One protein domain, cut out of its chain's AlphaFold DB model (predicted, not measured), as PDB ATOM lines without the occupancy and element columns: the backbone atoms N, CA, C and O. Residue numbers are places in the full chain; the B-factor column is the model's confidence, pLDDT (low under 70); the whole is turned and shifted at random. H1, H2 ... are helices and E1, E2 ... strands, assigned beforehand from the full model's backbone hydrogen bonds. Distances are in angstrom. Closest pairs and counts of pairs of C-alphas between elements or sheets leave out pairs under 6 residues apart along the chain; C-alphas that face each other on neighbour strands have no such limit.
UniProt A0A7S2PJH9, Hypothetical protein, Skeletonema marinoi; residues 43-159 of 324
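AT A GLANCE: This is residues 43 to 159 of the 324 residues of the protein "Hypothetical protein" of Skeletonema marinoi (UniProt A0A7S2PJH9). With little regular structure, the domain is a twisted sheet of four antiparallel strands; long unnamed stretches, residues 68 to 82 and 126 to 159, lie over one face. Along the printed 117 residues come E1, E2, H1, E3, E4, mostly strand, with only 41 residues in them; the sheet's order is E2 E1 E3 E4. It is elongated, 52 by 27 by 20 A, and only just compact, close to loose, with a radius of gyration of the C-alphas of 15.7 A.

HOW THE PARTS SIT: E1, residues 43 to 53, bends by 55 degrees at residue 46. It forms a hairpin with E2, residues 61 to 67 (N 50 and O 65, 2.9 A). H1, residues 83 to 86, too short for an O i to N i+4 pair, only grazes the sheet; the closest C-alphas of E2 and H1, Asn 63 and Ile 83, are 6.1 A apart. E3, residues 103 to 112, is E1's antiparallel neighbour (N 49 and O 107, 2.8 A) and forms a hairpin with E4, residues 117 to 125 (N 106 and O 122, 2.8 A). E2, H1, E3 make a split strand-helix-strand unit, two strands running the same way with E1 between, its crossover right-handed.

IN THESE COORDINATES: E1 spans 29.5 A from C-alpha 43 at (-15.976, 5.440, -24.540), E3 28.7 A, and E4 27.1 A to C-alpha 125 at (-21.864, -10.963, -1.552).

THE WHOLE: The printed part has no cut; the links E2 to H1 and H1 to E3 are long. The model's pLDDT is under 70 at residues 132, 133 and 159.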
ATOM      1  N   THR A  43     -17.217   5.382 -23.755       93.44
ATOM      2  CA  THR A  43     -15.976   5.440 -24.540       93.44
ATOM      3  C   THR A  43     -14.743   5.526 -23.646       93.44
ATOM      4  O   THR A  43     -13.681   5.036 -24.019       93.44
ATOM      5  N   VAL A  44     -14.891   6.127 -22.460       94.75
ATOM      6  CA  VAL A  44     -13.868   6.206 -21.413       94.75
ATOM      7  C   VAL A  44     -14.521   6.092 -20.040       94.75
ATOM      8  O   VAL A  44     -15.593   6.657 -19.805       94.75
ATOM      9  N   VAL A  45     -13.860   5.404 -19.112       95.75
ATOM     10  CA  VAL A  45     -14.235   5.399 -17.693       95.75
ATOM     11  C   VAL A  45     -13.454   6.503 -16.979       95.75
ATOM     12  O   VAL A  45     -12.226   6.572 -17.045       95.75
ATOM     13  N   THR A  46     -14.182   7.394 -16.310       96.12
ATOM     14  CA  THR A  46     -13.643   8.591 -15.651       96.12
ATOM     15  C   THR A  46     -13.498   8.417 -14.144       96.12
ATOM     16  O   THR A  46     -12.653   9.075 -13.522       96.12
ATOM     17  N   SER A  47     -14.279   7.509 -13.549       96.56
ATOM     18  CA  SER A  47     -14.081   7.087 -12.169       96.56
ATOM     19  C   SER A  47     -14.475   5.637 -11.902       96.56
ATOM     20  O   SER A  47     -15.411   5.106 -12.505       96.56
ATOM     21  N   VAL A  48     -13.795   5.034 -10.928       96.12
ATOM     22  CA  VAL A  48     -14.154   3.738 -10.345       96.12
ATOM     23  C   VAL A  48     -14.171   3.869  -8.829       96.12
ATOM     24  O   VAL A  48     -13.162   4.241  -8.232       96.12
ATOM     25  N   ASP A  49     -15.304   3.551  -8.214       96.88
ATOM     26  CA  ASP A  49     -15.442   3.443  -6.765       96.88
ATOM     27  C   ASP A  49     -15.618   1.969  -6.394       96.88
ATOM     28  O   ASP A  49     -16.469   1.277  -6.956       96.88
ATOM     29  N   ILE A  50     -14.821   1.495  -5.442       96.62
ATOM     30  CA  ILE A  50     -14.865   0.130  -4.922       96.62
ATOM     31  C   ILE A  50     -15.125   0.212  -3.426       96.62
ATOM     32  O   ILE A  50     -14.399   0.908  -2.713       96.62
ATOM     33  N   PHE A  51     -16.143  -0.498  -2.954       97.38
ATOM     34  CA  PHE A  51     -16.510  -0.572  -1.544       97.38
ATOM     35  C   PHE A  51     -16.558  -2.031  -1.119       97.38
ATOM     36  O   PHE A  51     -17.283  -2.808  -1.726       97.38
ATOM     37  N   GLU A  52     -15.858  -2.396  -0.053       97.25
ATOM     38  CA  GLU A  52     -16.131  -3.644   0.657       97.25
ATOM     39  C   GLU A  52     -16.966  -3.336   1.887       97.25
ATOM     40  O   GLU A  52     -16.705  -2.366   2.610       97.25
ATOM     41  N   TYR A  53     -17.960  -4.179   2.124       96.50
ATOM     42  CA  TYR A  53     -18.844  -4.079   3.274       96.50
ATOM     43  C   TYR A  53     -18.650  -5.270   4.212       96.50
ATOM     44  O   TYR A  53     -18.120  -6.306   3.810       96.50
ATOM     45  N   ASP A  54     -19.021  -5.106   5.478       94.19
ATOM     46  CA  ASP A  54     -18.944  -6.162   6.488       94.19
ATOM     47  C   ASP A  54     -19.928  -7.317   6.230       94.19
ATOM     48  O   ASP A  54     -20.745  -7.295   5.317       94.19
ATOM     49  N   THR A  55     -19.870  -8.374   7.036       90.62
ATOM     50  CA  THR A  55     -20.803  -9.507   6.922       90.62
ATOM     51  C   THR A  55     -22.164  -9.242   7.571       90.62
ATOM     52  O   THR A  55     -22.939 -10.177   7.771       90.62
ATOM     53  N   THR A  56     -22.447  -8.009   7.997       88.62
ATOM     54  CA  THR A  56     -23.712  -7.689   8.657       88.62
ATOM     55  C   THR A  56     -24.779  -7.350   7.623       88.62
ATOM     56  O   THR A  56     -24.495  -6.912   6.509       88.62
ATOM     57  N   ASN A  57     -26.044  -7.473   8.016       84.50
ATOM     58  CA  ASN A  57     -27.162  -7.046   7.170       84.50
ATOM     59  C   ASN A  57     -27.245  -5.514   7.009       84.50
ATOM     60  O   ASN A  57     -28.107  -5.027   6.281       84.50
ATOM     61  N   GLU A  58     -26.393  -4.753   7.703       89.81
ATOM     62  CA  GLU A  58     -26.336  -3.293   7.602       89.81
ATOM     63  C   GLU A  58     -25.407  -2.822   6.471       89.81
ATOM     64  O   GLU A  58     -25.461  -1.647   6.109       89.81
ATOM     65  N   LEU A  59     -24.616  -3.731   5.874       89.31
ATOM     66  CA  LEU A  59     -23.695  -3.459   4.762       89.31
ATOM     67  C   LEU A  59     -22.751  -2.286   5.068       89.31
ATOM     68  O   LEU A  59     -22.538  -1.396   4.236       89.31
ATOM     69  N   THR A  60     -22.195  -2.258   6.280       94.81
ATOM     70  CA  THR A  60     -21.301  -1.172   6.690       94.81
ATOM     71  C   THR A  60     -20.032  -1.228   5.856       94.81
ATOM     72  O   THR A  60     -19.361  -2.254   5.825       94.81
ATOM     73  N   VAL A  61     -19.673  -0.120   5.203       96.50
ATOM     74  CA  VAL A  61     -18.424  -0.023   4.435       96.50
ATOM     75  C   VAL A  61     -17.228  -0.134   5.383       96.50
ATOM     76  O   VAL A  61     -17.052   0.706   6.266       96.50
ATOM     77  N   ILE A  62     -16.388  -1.144   5.166       97.25
ATOM     78  CA  ILE A  62     -15.170  -1.413   5.947       97.25
ATOM     79  C   ILE A  62     -13.887  -1.124   5.163       97.25
ATOM     80  O   ILE A  62     -12.817  -0.974   5.755       97.25
ATOM     81  N   ASN A  63     -13.985  -1.002   3.839       97.81
ATOM     82  CA  ASN A  63     -12.891  -0.580   2.975       97.81
ATOM     83  C   ASN A  63     -13.431   0.115   1.733       97.81
ATOM     84  O   ASN A  63     -14.485  -0.245   1.212       97.81
ATOM     85  N   GLN A  64     -12.711   1.130   1.271       97.31
ATOM     86  CA  GLN A  64     -13.107   1.916   0.116       97.31
ATOM     87  C   GLN A  64     -11.871   2.364  -0.651       97.31
ATOM     88  O   GLN A  64     -10.927   2.899  -0.067       97.31
ATOM     89  N   GLN A  65     -11.927   2.233  -1.972       97.38
ATOM     90  CA  GLN A  65     -10.942   2.806  -2.875       97.38
ATOM     91  C   GLN A  65     -11.643   3.564  -3.999       97.38
ATOM     92  O   GLN A  65     -12.618   3.085  -4.573       97.38
ATOM     93  N   VAL A  66     -11.152   4.768  -4.291       96.44
ATOM     94  CA  VAL A  66     -11.704   5.651  -5.325       96.44
ATOM     95  C   VAL A  66     -10.603   6.009  -6.311       96.44
ATOM     96  O   VAL A  66      -9.627   6.671  -5.958       96.44
ATOM     97  N   PHE A  67     -10.796   5.616  -7.563       94.50
ATOM     98  CA  PHE A  67      -9.983   6.020  -8.700       94.50
ATOM     99  C   PHE A  67     -10.714   7.165  -9.399       94.50
ATOM    100  O   PHE A  67     -11.649   6.937 -10.159       94.50
ATOM    101  N   SER A  68     -10.335   8.409  -9.108       91.38
ATOM    102  CA  SER A  68     -10.983   9.611  -9.658       91.38
ATOM    103  C   SER A  68     -10.109  10.306 -10.699       91.38
ATOM    104  O   SER A  68      -8.888  10.141 -10.693       91.38
ATOM    105  N   ASN A  69     -10.737  11.102 -11.573       85.50
ATOM    106  CA  ASN A  69     -10.077  11.841 -12.659       85.50
ATOM    107  C   ASN A  69      -9.226  10.938 -13.561       85.50
ATOM    108  O   ASN A  69      -8.132  11.314 -13.980       85.50
ATOM    109  N   GLN A  70      -9.721   9.728 -13.806       85.81
ATOM    110  CA  GLN A  70      -9.069   8.790 -14.700       85.81
ATOM    111  C   GLN A  70      -9.540   9.020 -16.134       85.81
ATOM    112  O   GLN A  70     -10.523   9.713 -16.404       85.81
ATOM    113  N   THR A  71      -8.818   8.443 -17.078       91.12
ATOM    114  CA  THR A  71      -9.288   8.278 -18.452       91.12
ATOM    115  C   THR A  71      -8.932   6.861 -18.848       91.12
ATOM    116  O   THR A  71      -7.975   6.642 -19.581       91.12
ATOM    117  N   LEU A  72      -9.655   5.908 -18.256       93.44
ATOM    118  CA  LEU A  72      -9.425   4.493 -18.505       93.44
ATOM    119  C   LEU A  72     -10.091   4.126 -19.828       93.44
ATOM    120  O   LEU A  72     -11.296   4.331 -20.013       93.44
ATOM    121  N   SER A  73      -9.280   3.617 -20.738       92.81
ATOM    122  CA  SER A  73      -9.676   3.078 -22.031       92.81
ATOM    123  C   SER A  73      -9.592   1.551 -22.004       92.81
ATOM    124  O   SER A  73      -9.085   0.949 -21.056       92.81
ATOM    125  N   ASN A  74     -10.077   0.902 -23.062       90.38
ATOM    126  CA  ASN A  74      -9.969  -0.551 -23.180       90.38
ATOM    127  C   ASN A  74      -8.509  -1.014 -23.072       90.38
ATOM    128  O   ASN A  74      -7.656  -0.580 -23.848       90.38
ATOM    129  N   GLY A  75      -8.261  -1.942 -22.147       91.06
ATOM    130  CA  GLY A  75      -6.938  -2.502 -21.870       91.06
ATOM    131  C   GLY A  75      -6.211  -1.862 -20.686       91.06
ATOM    132  O   GLY A  75      -5.193  -2.407 -20.266       91.06
ATOM    133  N   ASP A  76      -6.722  -0.763 -20.124       94.25
ATOM    134  CA  ASP A  76      -6.187  -0.214 -18.878       94.25
ATOM    135  C   ASP A  76      -6.570  -1.096 -17.683       94.25
ATOM    136  O   ASP A  76      -7.673  -1.642 -17.615       94.25
ATOM    137  N   ILE A  77      -5.649  -1.218 -16.725       93.75
ATOM    138  CA  ILE A  77      -5.784  -2.084 -15.548       93.75
ATOM    139  C   ILE A  77      -5.784  -1.222 -14.284       93.75
ATOM    140  O   ILE A  77      -5.006  -0.271 -14.165       93.75
ATOM    141  N   ILE A  78      -6.652  -1.572 -13.333       93.94
ATOM    142  CA  ILE A  78      -6.659  -1.019 -11.977       93.94
ATOM    143  C   ILE A  78      -6.542  -2.148 -10.955       93.94
ATOM    144  O   ILE A  78      -7.193  -3.181 -11.088       93.94
ATOM    145  N   ASP A  79      -5.759  -1.910  -9.905       94.94
ATOM    146  CA  ASP A  79      -5.548  -2.877  -8.830       94.94
ATOM    147  C   ASP A  79      -6.266  -2.445  -7.555       94.94
ATOM    148  O   ASP A  79      -6.103  -1.319  -7.074       94.94
ATOM    149  N   PHE A  80      -7.014  -3.374  -6.963       94.69
ATOM    150  CA  PHE A  80      -7.699  -3.186  -5.691       94.69
ATOM    151  C   PHE A  80      -7.153  -4.151  -4.640       94.69
ATOM    152  O   PHE A  80      -7.119  -5.362  -4.847       94.69
ATOM    153  N   THR A  81      -6.749  -3.621  -3.484       95.75
ATOM    154  CA  THR A  81      -6.333  -4.449  -2.343       95.75
ATOM    155  C   THR A  81      -7.478  -4.578  -1.345       95.75
ATOM    156  O   THR A  81      -7.839  -3.610  -0.669       95.75
ATOM    157  N   SER A  82      -8.006  -5.795  -1.218       95.25
ATOM    158  CA  SER A  82      -9.034  -6.128  -0.229       95.25
ATOM    159  C   SER A  82      -8.542  -5.906   1.204       95.25
ATOM    160  O   SER A  82      -7.374  -6.146   1.534       95.25
ATOM    161  N   ILE A  83      -9.455  -5.518   2.095       96.19
ATOM    162  CA  ILE A  83      -9.212  -5.393   3.536       96.19
ATOM    163  C   ILE A  83      -8.813  -6.719   4.180       96.19
ATOM    164  O   ILE A  83      -8.067  -6.725   5.159       96.19
ATOM    165  N   SER A  84      -9.227  -7.832   3.569       94.19
ATOM    166  CA  SER A  84      -8.860  -9.190   3.973       94.19
ATOM    167  C   SER A  84      -7.351  -9.446   3.943       94.19
ATOM    168  O   SER A  84      -6.863 -10.307   4.672       94.19
ATOM    169  N   SER A  85      -6.577  -8.639   3.207       94.31
ATOM    170  CA  SER A  85      -5.107  -8.658   3.252       94.31
ATOM    171  C   SER A  85      -4.522  -8.364   4.643       94.31
ATOM    172  O   SER A  85      -3.352  -8.655   4.890       94.31
ATOM    173  N   LYS A  86      -5.319  -7.803   5.565       95.94
ATOM    174  CA  LYS A  86      -4.929  -7.511   6.954       95.94
ATOM    175  C   LYS A  86      -5.230  -8.644   7.937       95.94
ATOM    176  O   LYS A  86      -4.874  -8.519   9.110       95.94
ATOM    177  N   LEU A  87      -5.889  -9.717   7.498       94.56
ATOM    178  CA  LEU A  87      -6.179 -10.867   8.351       94.56
ATOM    179  C   LEU A  87      -4.876 -11.546   8.804       94.56
ATOM    180  O   LEU A  87      -3.959 -11.756   8.010       94.56
ATOM    181  N   ASP A  88      -4.803 -11.907  10.088       94.88
ATOM    182  CA  ASP A  88      -3.649 -12.593  10.670       94.88
ATOM    183  C   ASP A  88      -3.987 -14.078  10.841       94.88
ATOM    184  O   ASP A  88      -4.798 -14.417  11.704       94.88
ATOM    185  N   PRO A  89      -3.375 -14.996  10.070       92.69
ATOM    186  CA  PRO A  89      -3.701 -16.422  10.139       92.69
ATOM    187  C   PRO A  89      -3.365 -17.067  11.495       92.69
ATOM    188  O   PRO A  89      -3.724 -18.218  11.726       92.69
ATOM    189  N   ASN A  90      -2.678 -16.354  12.394       94.06
ATOM    190  CA  ASN A  90      -2.383 -16.816  13.750       94.06
ATOM    191  C   ASN A  90      -3.440 -16.393  14.782       94.06
ATOM    192  O   ASN A  90      -3.285 -16.711  15.964       94.06
ATOM    193  N   LYS A  91      -4.492 -15.673  14.370       93.12
ATOM    194  CA  LYS A  91      -5.597 -15.253  15.236       93.12
ATOM    195  C   LYS A  91      -6.922 -15.875  14.791       93.12
ATOM    196  O   LYS A  91      -7.122 -16.113  13.600       93.12
ATOM    197  N   PRO A  92      -7.851 -16.141  15.726       91.06
ATOM    198  CA  PRO A  92      -9.200 -16.566  15.372       91.06
ATOM    199  C   PRO A  92      -9.918 -15.506  14.528       91.06
ATOM    200  O   PRO A  92      -9.847 -14.317  14.842       91.06
ATOM    201  N   LEU A  93     -10.684 -15.936  13.519       89.56
ATOM    202  CA  LEU A  93     -11.473 -15.032  12.669       89.56
ATOM    203  C   LEU A  93     -12.417 -14.136  13.486       89.56
ATOM    204  O   LEU A  93     -12.596 -12.962  13.177       89.56
ATOM    205  N   GLN A  94     -12.993 -14.680  14.561       90.94
ATOM    206  CA  GLN A  94     -13.910 -13.971  15.454       90.94
ATOM    207  C   GLN A  94     -13.276 -12.740  16.120       90.94
ATOM    208  O   GLN A  94     -14.003 -11.845  16.540       90.94
ATOM    209  N   GLU A  95     -11.947 -12.685  16.223       95.19
ATOM    210  CA  GLU A  95     -11.210 -11.549  16.789       95.19
ATOM    211  C   GLU A  95     -10.830 -10.492  15.738       95.19
ATOM    212  O   GLU A  95     -10.188  -9.505  16.089       95.19
ATOM    213  N   GLN A  96     -11.164 -10.717  14.463       94.62
ATOM    214  CA  GLN A  96     -10.706  -9.905  13.330       94.62
ATOM    215  C   GLN A  96     -11.802  -9.671  12.276       94.62
ATOM    216  O   GLN A  96     -11.505  -9.488  11.092       94.62
ATOM    217  N   LEU A  97     -13.076  -9.706  12.683       92.19
ATOM    218  CA  LEU A  97     -14.218  -9.553  11.772       92.19
ATOM    219  C   LEU A  97     -14.223  -8.199  11.044       92.19
ATOM    220  O   LEU A  97     -14.778  -8.096   9.957       92.19
ATOM    221  N   GLU A  98     -13.557  -7.178  11.584       94.75
ATOM    222  CA  GLU A  98     -13.386  -5.875  10.936       94.75
ATOM    223  C   GLU A  98     -12.550  -5.923   9.644       94.75
ATOM    224  O   GLU A  98     -12.587  -4.981   8.853       94.75
ATOM    225  N   TYR A  99     -11.799  -7.007   9.419       95.69
ATOM    226  CA  TYR A  99     -11.035  -7.243   8.190       95.69
ATOM    227  C   TYR A  99     -11.666  -8.320   7.306       95.69
ATOM    228  O   TYR A  99     -11.056  -8.734   6.322       95.69
ATOM    229  N   PHE A 100     -12.865  -8.796   7.644       93.12
ATOM    230  CA  PHE A 100     -13.530  -9.874   6.929       93.12
ATOM    231  C   PHE A 100     -14.704  -9.328   6.099       93.12
ATOM    232  O   PHE A 100     -15.763  -9.031   6.655       93.12
ATOM    233  N   PRO A 101     -14.529  -9.150   4.776       93.56
ATOM    234  CA  PRO A 101     -15.569  -8.578   3.934       93.56
ATOM    235  C   PRO A 101     -16.710  -9.572   3.698       93.56
ATOM    236  O   PRO A 101     -16.485 -10.751   3.440       93.56
ATOM    237  N   GLY A 102     -17.945  -9.074   3.744       91.88
ATOM    238  CA  GLY A 102     -19.152  -9.796   3.343       91.88
ATOM    239  C   GLY A 102     -19.455  -9.704   1.850       91.88
ATOM    240  O   GLY A 102     -20.315 -10.425   1.355       91.88
ATOM    241  N   GLY A 103     -18.756  -8.839   1.121       92.38
ATOM    242  CA  GLY A 103     -18.907  -8.663  -0.317       92.38
ATOM    243  C   GLY A 103     -18.324  -7.340  -0.773       92.38
ATOM    244  O   GLY A 103     -17.627  -6.658  -0.011       92.38
ATOM    245  N   LEU A 104     -18.623  -6.968  -2.015       93.56
ATOM    246  CA  LEU A 104     -18.194  -5.687  -2.549       93.56
ATOM    247  C   LEU A 104     -19.203  -5.047  -3.498       93.56
ATOM    248  O   LEU A 104     -20.057  -5.710  -4.087       93.56
ATOM    249  N   ILE A 105     -19.080  -3.729  -3.634       94.88
ATOM    250  CA  ILE A 105     -19.816  -2.889  -4.570       94.88
ATOM    251  C   ILE A 105     -18.803  -2.199  -5.485       94.88
ATOM    252  O   ILE A 105     -17.909  -1.502  -5.005       94.88
ATOM    253  N   LEU A 106     -18.967  -2.360  -6.797       94.94
ATOM    254  CA  LEU A 106     -18.248  -1.609  -7.825       94.94
ATOM    255  C   LEU A 106     -19.177  -0.567  -8.424       94.94
ATOM    256  O   LEU A 106     -20.298  -0.890  -8.808       94.94
ATOM    257  N   ARG A 107     -18.695   0.661  -8.576       95.69
ATOM    258  CA  ARG A 107     -19.392   1.721  -9.299       95.69
ATOM    259  C   ARG A 107     -18.450   2.345 -10.316       95.69
ATOM    260  O   ARG A 107     -17.488   3.018  -9.960       95.69
ATOM    261  N   PHE A 108     -18.778   2.170 -11.585       95.44
ATOM    262  CA  PHE A 108     -18.100   2.801 -12.704       95.44
ATOM    263  C   PHE A 108     -18.878   4.043 -13.128       95.44
ATOM    264  O   PHE A 108     -20.101   3.999 -13.256       95.44
ATOM    265  N   THR A 109     -18.172   5.145 -13.358       95.94
ATOM    266  CA  THR A 109     -18.707   6.323 -14.050       95.94
ATOM    267  C   THR A 109     -17.859   6.561 -15.289       95.94
ATOM    268  O   THR A 109     -16.630   6.541 -15.215       95.94
ATOM    269  N   GLY A 110     -18.500   6.766 -16.431       95.62
ATOM    270  CA  GLY A 110     -17.827   7.023 -17.695       95.62
ATOM    271  C   GLY A 110     -18.618   7.973 -18.576       95.62
ATOM    272  O   GLY A 110     -19.696   8.426 -18.203       95.62
ATOM    273  N   VAL A 111     -18.065   8.265 -19.749       95.00
ATOM    274  CA  VAL A 111     -18.674   9.158 -20.739       95.00
ATOM    275  C   VAL A 111     -18.853   8.397 -22.048       95.00
ATOM    276  O   VAL A 111     -17.903   7.803 -22.564       95.00
ATOM    277  N   ASN A 112     -20.072   8.378 -22.582       93.75
ATOM    278  CA  ASN A 112     -20.399   7.693 -23.836       93.75
ATOM    279  C   ASN A 112     -20.009   8.525 -25.079       93.75
ATOM    280  O   ASN A 112     -19.508   9.646 -24.972       93.75
ATOM    281  N   SER A 113     -20.269   8.003 -26.282       93.38
ATOM    282  CA  SER A 113     -19.948   8.696 -27.544       93.38
ATOM    283  C   SER A 113     -20.736   9.992 -27.772       93.38
ATOM    284  O   SER A 113     -20.345  10.813 -28.599       93.38
ATOM    285  N   ASN A 114     -21.844  10.181 -27.052       92.62
ATOM    286  CA  ASN A 114     -22.674  11.385 -27.091       92.62
ATOM    287  C   ASN A 114     -22.238  12.432 -26.052       92.62
ATOM    288  O   ASN A 114     -22.881  13.474 -25.935       92.62
ATOM    289  N   ASN A 115     -21.154  12.172 -25.312       92.06
ATOM    290  CA  ASN A 115     -20.678  13.002 -24.210       92.06
ATOM    291  C   ASN A 115     -21.680  13.089 -23.036       92.06
ATOM    292  O   ASN A 115     -21.800  14.129 -22.383       92.06
ATOM    293  N   GLU A 116     -22.407  11.999 -22.782       94.00
ATOM    294  CA  GLU A 116     -23.315  11.845 -21.643       94.00
ATOM    295  C   GLU A 116     -22.667  10.950 -20.579       94.00
ATOM    296  O   GLU A 116     -21.991   9.968 -20.910       94.00
ATOM    297  N   ASP A 117     -22.895  11.280 -19.307       94.19
ATOM    298  CA  ASP A 117     -22.435  10.459 -18.189       94.19
ATOM    299  C   ASP A 117     -23.242   9.158 -18.121       94.19
ATOM    300  O   ASP A 117     -24.474   9.163 -18.077       94.19
ATOM    301  N   VAL A 118     -22.529   8.039 -18.045       95.12
ATOM    302  CA  VAL A 118     -23.091   6.703 -17.846       95.12
ATOM    303  C   VAL A 118     -22.540   6.110 -16.557       95.12
ATOM    304  O   VAL A 118     -21.356   6.248 -16.247       95.12
ATOM    305  N   ILE A 119     -23.406   5.451 -15.787       94.88
ATOM    306  CA  ILE A 119     -23.046   4.836 -14.506       94.88
ATOM    307  C   ILE A 119     -23.450   3.370 -14.528       94.88
ATOM    308  O   ILE A 119     -24.565   3.025 -14.921       94.88
ATOM    309  N   ASN A 120     -22.556   2.518 -14.047       93.81
ATOM    310  CA  ASN A 120     -22.813   1.099 -13.916       93.81
ATOM    311  C   ASN A 120     -22.353   0.621 -12.541       93.81
ATOM    312  O   ASN A 120     -21.206   0.836 -12.152       93.81
ATOM    313  N   THR A 121     -23.280   0.027 -11.790       95.00
ATOM    314  CA  THR A 121     -23.056  -0.397 -10.407       95.00
ATOM    315  C   THR A 121     -23.309  -1.890 -10.286       95.00
ATOM    316  O   THR A 121     -24.366  -2.366 -10.697       95.00
ATOM    317  N   PHE A 122     -22.371  -2.602  -9.671       92.12
ATOM    318  CA  PHE A 122     -22.491  -4.014  -9.324       92.12
ATOM    319  C   PHE A 122     -22.306  -4.190  -7.839       92.12
ATOM    320  O   PHE A 122     -21.488  -3.508  -7.232       92.12
ATOM    321  N   ALA A 123     -23.038  -5.137  -7.278       91.31
ATOM    322  CA  ALA A 123     -22.843  -5.595  -5.922       91.31
ATOM    323  C   ALA A 123     -22.880  -7.119  -5.931       91.31
ATOM    324  O   ALA A 123     -23.730  -7.713  -6.598       91.31
ATOM    325  N   TRP A 124     -21.980  -7.744  -5.186       88.69
ATOM    326  CA  TRP A 124     -22.070  -9.166  -4.898       88.69
ATOM    327  C   TRP A 124     -21.607  -9.448  -3.475       88.69
ATOM    328  O   TRP A 124     -20.706  -8.787  -2.955       88.69
ATOM    329  N   GLY A 125     -22.240 -10.443  -2.859       89.31
ATOM    330  CA  GLY A 125     -21.864 -10.963  -1.552       89.31
ATOM    331  C   GLY A 125     -20.931 -12.154  -1.682       89.31
ATOM    332  O   GLY A 125     -21.084 -12.959  -2.599       89.31
ATOM    333  N   TYR A 126     -19.999 -12.276  -0.744       87.44
ATOM    334  CA  TYR A 126     -19.180 -13.466  -0.621       87.44
ATOM    335  C   TYR A 126     -19.951 -14.566   0.109       87.44
ATOM    336  O   TYR A 126     -20.397 -14.384   1.243       87.44
ATOM    337  N   ASN A 127     -20.080 -15.738  -0.512       81.94
ATOM    338  CA  ASN A 127     -20.523 -16.939   0.196       81.94
ATOM    339  C   ASN A 127     -19.374 -17.505   1.047       81.94
ATOM    340  O   ASN A 127     -18.467 -18.155   0.535       81.94
ATOM    341  N   ILE A 128     -19.418 -17.243   2.349       76.69
ATOM    342  CA  ILE A 128     -18.386 -17.661   3.311       76.69
ATOM    343  C   ILE A 128     -18.515 -19.130   3.731       76.69
ATOM    344  O   ILE A 128     -17.583 -19.694   4.304       76.69
ATOM    345  N   GLU A 129     -19.669 -19.749   3.479       75.88
ATOM    346  CA  GLU A 129     -19.907 -21.162   3.782       75.88
ATOM    347  C   GLU A 129     -19.291 -22.067   2.709       75.88
ATOM    348  O   GLU A 129     -18.915 -23.203   2.999       75.88
ATOM    349  N   ASP A 130     -19.128 -21.538   1.494       75.19
ATOM    350  CA  ASP A 130     -18.544 -22.238   0.357       75.19
ATOM    351  C   ASP A 130     -17.305 -21.515  -0.188       75.19
ATOM    352  O   ASP A 130     -17.363 -20.702  -1.111       75.19
ATOM    353  N   CYS A 131     -16.153 -21.878   0.374       74.75
ATOM    354  CA  CYS A 131     -14.846 -21.501  -0.166       74.75
ATOM    355  C   CYS A 131     -14.352 -22.421  -1.295       74.75
ATOM    356  O   CYS A 131     -13.221 -22.270  -1.754       74.75
ATOM    357  N   THR A 132     -15.124 -23.439  -1.683       68.44
ATOM    358  CA  THR A 132     -14.695 -24.420  -2.692       68.44
ATOM    359  C   THR A 132     -15.009 -23.958  -4.107       68.44
ATOM    360  O   THR A 132     -14.336 -24.370  -5.053       68.44
ATOM    361  N   THR A 133     -15.984 -23.064  -4.248       68.00
ATOM    362  CA  THR A 133     -16.286 -22.376  -5.500       68.00
ATOM    363  C   THR A 133     -15.631 -21.006  -5.529       68.00
ATOM    364  O   THR A 133     -15.956 -20.130  -4.727       68.00
ATOM    365  N   GLU A 134     -14.737 -20.808  -6.493       73.31
ATOM    366  CA  GLU A 134     -14.269 -19.478  -6.862       73.31
ATOM    367  C   GLU A 134     -15.471 -18.672  -7.374       73.31
ATOM    368  O   GLU A 134     -16.140 -19.071  -8.328       73.31
ATOM    369  N   GLN A 135     -15.812 -17.589  -6.673       78.19
ATOM    370  CA  GLN A 135     -17.014 -16.806  -6.983       78.19
ATOM    371  C   GLN A 135     -16.780 -15.841  -8.141       78.19
ATOM    372  O   GLN A 135     -17.720 -15.514  -8.862       78.19
ATOM    373  N   ILE A 136     -15.529 -15.412  -8.309       85.06
ATOM    374  CA  ILE A 136     -15.055 -14.586  -9.410       85.06
ATOM    375  C   ILE A 136     -13.677 -15.087  -9.795       85.06
ATOM    376  O   ILE A 136     -12.792 -15.163  -8.944       85.06
ATOM    377  N   SER A 137     -13.512 -15.378 -11.075       87.19
ATOM    378  CA  SER A 137     -12.259 -15.830 -11.663       87.19
ATOM    379  C   SER A 137     -11.733 -14.791 -12.650       87.19
ATOM    380  O   SER A 137     -12.492 -14.005 -13.226       87.19
ATOM    381  N   GLY A 138     -10.432 -14.845 -12.941       89.81
ATOM    382  CA  GLY A 138      -9.881 -14.143 -14.102       89.81
ATOM    383  C   GLY A 138     -10.679 -14.470 -15.375       89.81
ATOM    384  O   GLY A 138     -11.110 -15.606 -15.591       89.81
ATOM    385  N   GLY A 139     -10.896 -13.490 -16.238       90.94
ATOM    386  CA  GLY A 139     -11.737 -13.557 -17.431       90.94
ATOM    387  C   GLY A 139     -13.243 -13.392 -17.190       90.94
ATOM    388  O   GLY A 139     -13.984 -13.350 -18.171       90.94
ATOM    389  N   ASP A 140     -13.722 -13.304 -15.944       90.25
ATOM    390  CA  ASP A 140     -15.122 -12.951 -15.702       90.25
ATOM    391  C   ASP A 140     -15.394 -11.490 -16.080       90.25
ATOM    392  O   ASP A 140     -14.577 -10.593 -15.871       90.25
ATOM    393  N   PHE A 141     -16.576 -11.256 -16.646       89.44
ATOM    394  CA  PHE A 141     -17.029  -9.933 -17.063       89.44
ATOM    395  C   PHE A 141     -17.895  -9.311 -15.973       89.44
ATOM    396  O   PHE A 141     -18.866  -9.923 -15.523       89.44
ATOM    397  N   ILE A 142     -17.581  -8.073 -15.597       88.50
ATOM    398  CA  ILE A 142     -18.354  -7.301 -14.625       88.50
ATOM    399  C   ILE A 142     -18.620  -5.923 -15.226       88.50
ATOM    400  O   ILE A 142     -17.772  -5.033 -15.217       88.50
ATOM    401  N   GLY A 143     -19.804  -5.761 -15.809       86.62
ATOM    402  CA  GLY A 143     -20.165  -4.549 -16.541       86.62
ATOM    403  C   GLY A 143     -19.250  -4.281 -17.718       86.62
ATOM    404  O   GLY A 143     -19.253  -5.037 -18.683       86.62
ATOM    405  N   TRP A 144     -18.492  -3.190 -17.633       89.75
ATOM    406  CA  TRP A 144     -17.564  -2.757 -18.678       89.75
ATOM    407  C   TRP A 144     -16.127  -3.240 -18.461       89.75
ATOM    408  O   TRP A 144     -15.248  -2.864 -19.231       89.75
ATOM    409  N   THR A 145     -15.869  -4.035 -17.417       91.56
ATOM    410  CA  THR A 145     -14.534  -4.563 -17.121       91.56
ATOM    411  C   THR A 145     -14.463  -6.080 -17.266       91.56
ATOM    412  O   THR A 145     -15.472  -6.790 -17.192       91.56
ATOM    413  N   ILE A 146     -13.237  -6.563 -17.441       92.88
ATOM    414  CA  ILE A 146     -12.851  -7.964 -17.323       92.88
ATOM    415  C   ILE A 146     -11.985  -8.068 -16.074       92.88
ATOM    416  O   ILE A 146     -11.081  -7.260 -15.866       92.88
ATOM    417  N   VAL A 147     -12.257  -9.060 -15.237       93.12
ATOM    418  CA  VAL A 147     -11.377  -9.401 -14.123       93.12
ATOM    419  C   VAL A 147     -10.105 -10.001 -14.709       93.12
ATOM    420  O   VAL A 147     -10.177 -11.037 -15.355       93.12
ATOM    421  N   ASP A 148      -8.955  -9.355 -14.536       93.06
ATOM    422  CA  ASP A 148      -7.691  -9.876 -15.073       93.06
ATOM    423  C   ASP A 148      -7.176 -11.037 -14.210       93.06
ATOM    424  O   ASP A 148      -7.115 -12.186 -14.655       93.06
ATOM    425  N   ASP A 149      -6.927 -10.751 -12.932       91.31
ATOM    426  CA  ASP A 149      -6.452 -11.713 -11.943       91.31
ATOM    427  C   ASP A 149      -7.152 -11.520 -10.588       91.31
ATOM    428  O   ASP A 149      -7.651 -10.437 -10.267       91.31
ATOM    429  N   VAL A 150      -7.190 -12.585  -9.786       89.44
ATOM    430  CA  VAL A 150      -7.769 -12.596  -8.438       89.44
ATOM    431  C   VAL A 150      -6.807 -13.296  -7.491       89.44
ATOM    432  O   VAL A 150      -6.442 -14.457  -7.669       89.44
ATOM    433  N   THR A 151      -6.431 -12.610  -6.412       88.69
ATOM    434  CA  THR A 151      -5.716 -13.273  -5.318       88.69
ATOM    435  C   THR A 151      -6.696 -14.129  -4.523       88.69
ATOM    436  O   THR A 151      -7.650 -13.611  -3.942       88.69
ATOM    437  N   ALA A 152      -6.445 -15.438  -4.475       83.75
ATOM    438  CA  ALA A 152      -7.277 -16.373  -3.727       83.75
ATOM    439  C   ALA A 152      -7.360 -16.006  -2.235       83.75
ATOM    440  O   ALA A 152      -6.372 -15.598  -1.615       83.75
ATOM    441  N   ALA A 153      -8.540 -16.210  -1.646       81.56
ATOM    442  CA  ALA A 153      -8.743 -16.028  -0.216       81.56
ATOM    443  C   ALA A 153      -7.814 -16.944   0.597       81.56
ATOM    444  O   ALA A 153      -7.508 -18.075   0.209       81.56
ATOM    445  N   ASN A 154      -7.377 -16.468   1.764       84.94
ATOM    446  CA  ASN A 154      -6.551 -17.276   2.650       84.94
ATOM    447  C   ASN A 154      -7.389 -18.412   3.259       84.94
ATOM    448  O   ASN A 154      -8.282 -18.174   4.074       84.94
ATOM    449  N   GLY A 155      -7.056 -19.654   2.896       82.06
ATOM    450  CA  GLY A 155      -7.775 -20.852   3.335       82.06
ATOM    451  C   GLY A 155      -7.841 -21.049   4.854       82.06
ATOM    452  O   GLY A 155      -8.719 -21.764   5.322       82.06
ATOM    453  N   ALA A 156      -6.989 -20.384   5.647       85.38
ATOM    454  CA  ALA A 156      -7.082 -20.408   7.111       85.38
ATOM    455  C   ALA A 156      -8.431 -19.885   7.644       85.38
ATOM    456  O   ALA A 156      -8.860 -20.282   8.726       85.38
ATOM    457  N   PHE A 157      -9.110 -19.026   6.880       85.75
ATOM    458  CA  PHE A 157     -10.393 -18.427   7.254       85.75
ATOM    459  C   PHE A 157     -11.592 -19.087   6.572       85.75
ATOM    460  O   PHE A 157     -12.707 -18.581   6.664       85.75
ATOM    461  N   CYS A 158     -11.380 -20.231   5.919       77.56
ATOM    462  CA  CYS A 158     -12.432 -20.977   5.250       77.56
ATOM    463  C   CYS A 158     -13.009 -22.077   6.157       77.56
ATOM    464  O   CYS A 158     -12.292 -23.008   6.543       77.56
ATOM    465  N   PRO A 159     -14.318 -22.038   6.475       63.38
ATOM    466  CA  PRO A 159     -14.959 -23.050   7.311       63.38
ATOM    467  C   PRO A 159     -14.900 -24.460   6.710       63.38
ATOM    468  O   PRO A 159     -14.862 -25.435   7.449       63.38
TER     469      PRO A 159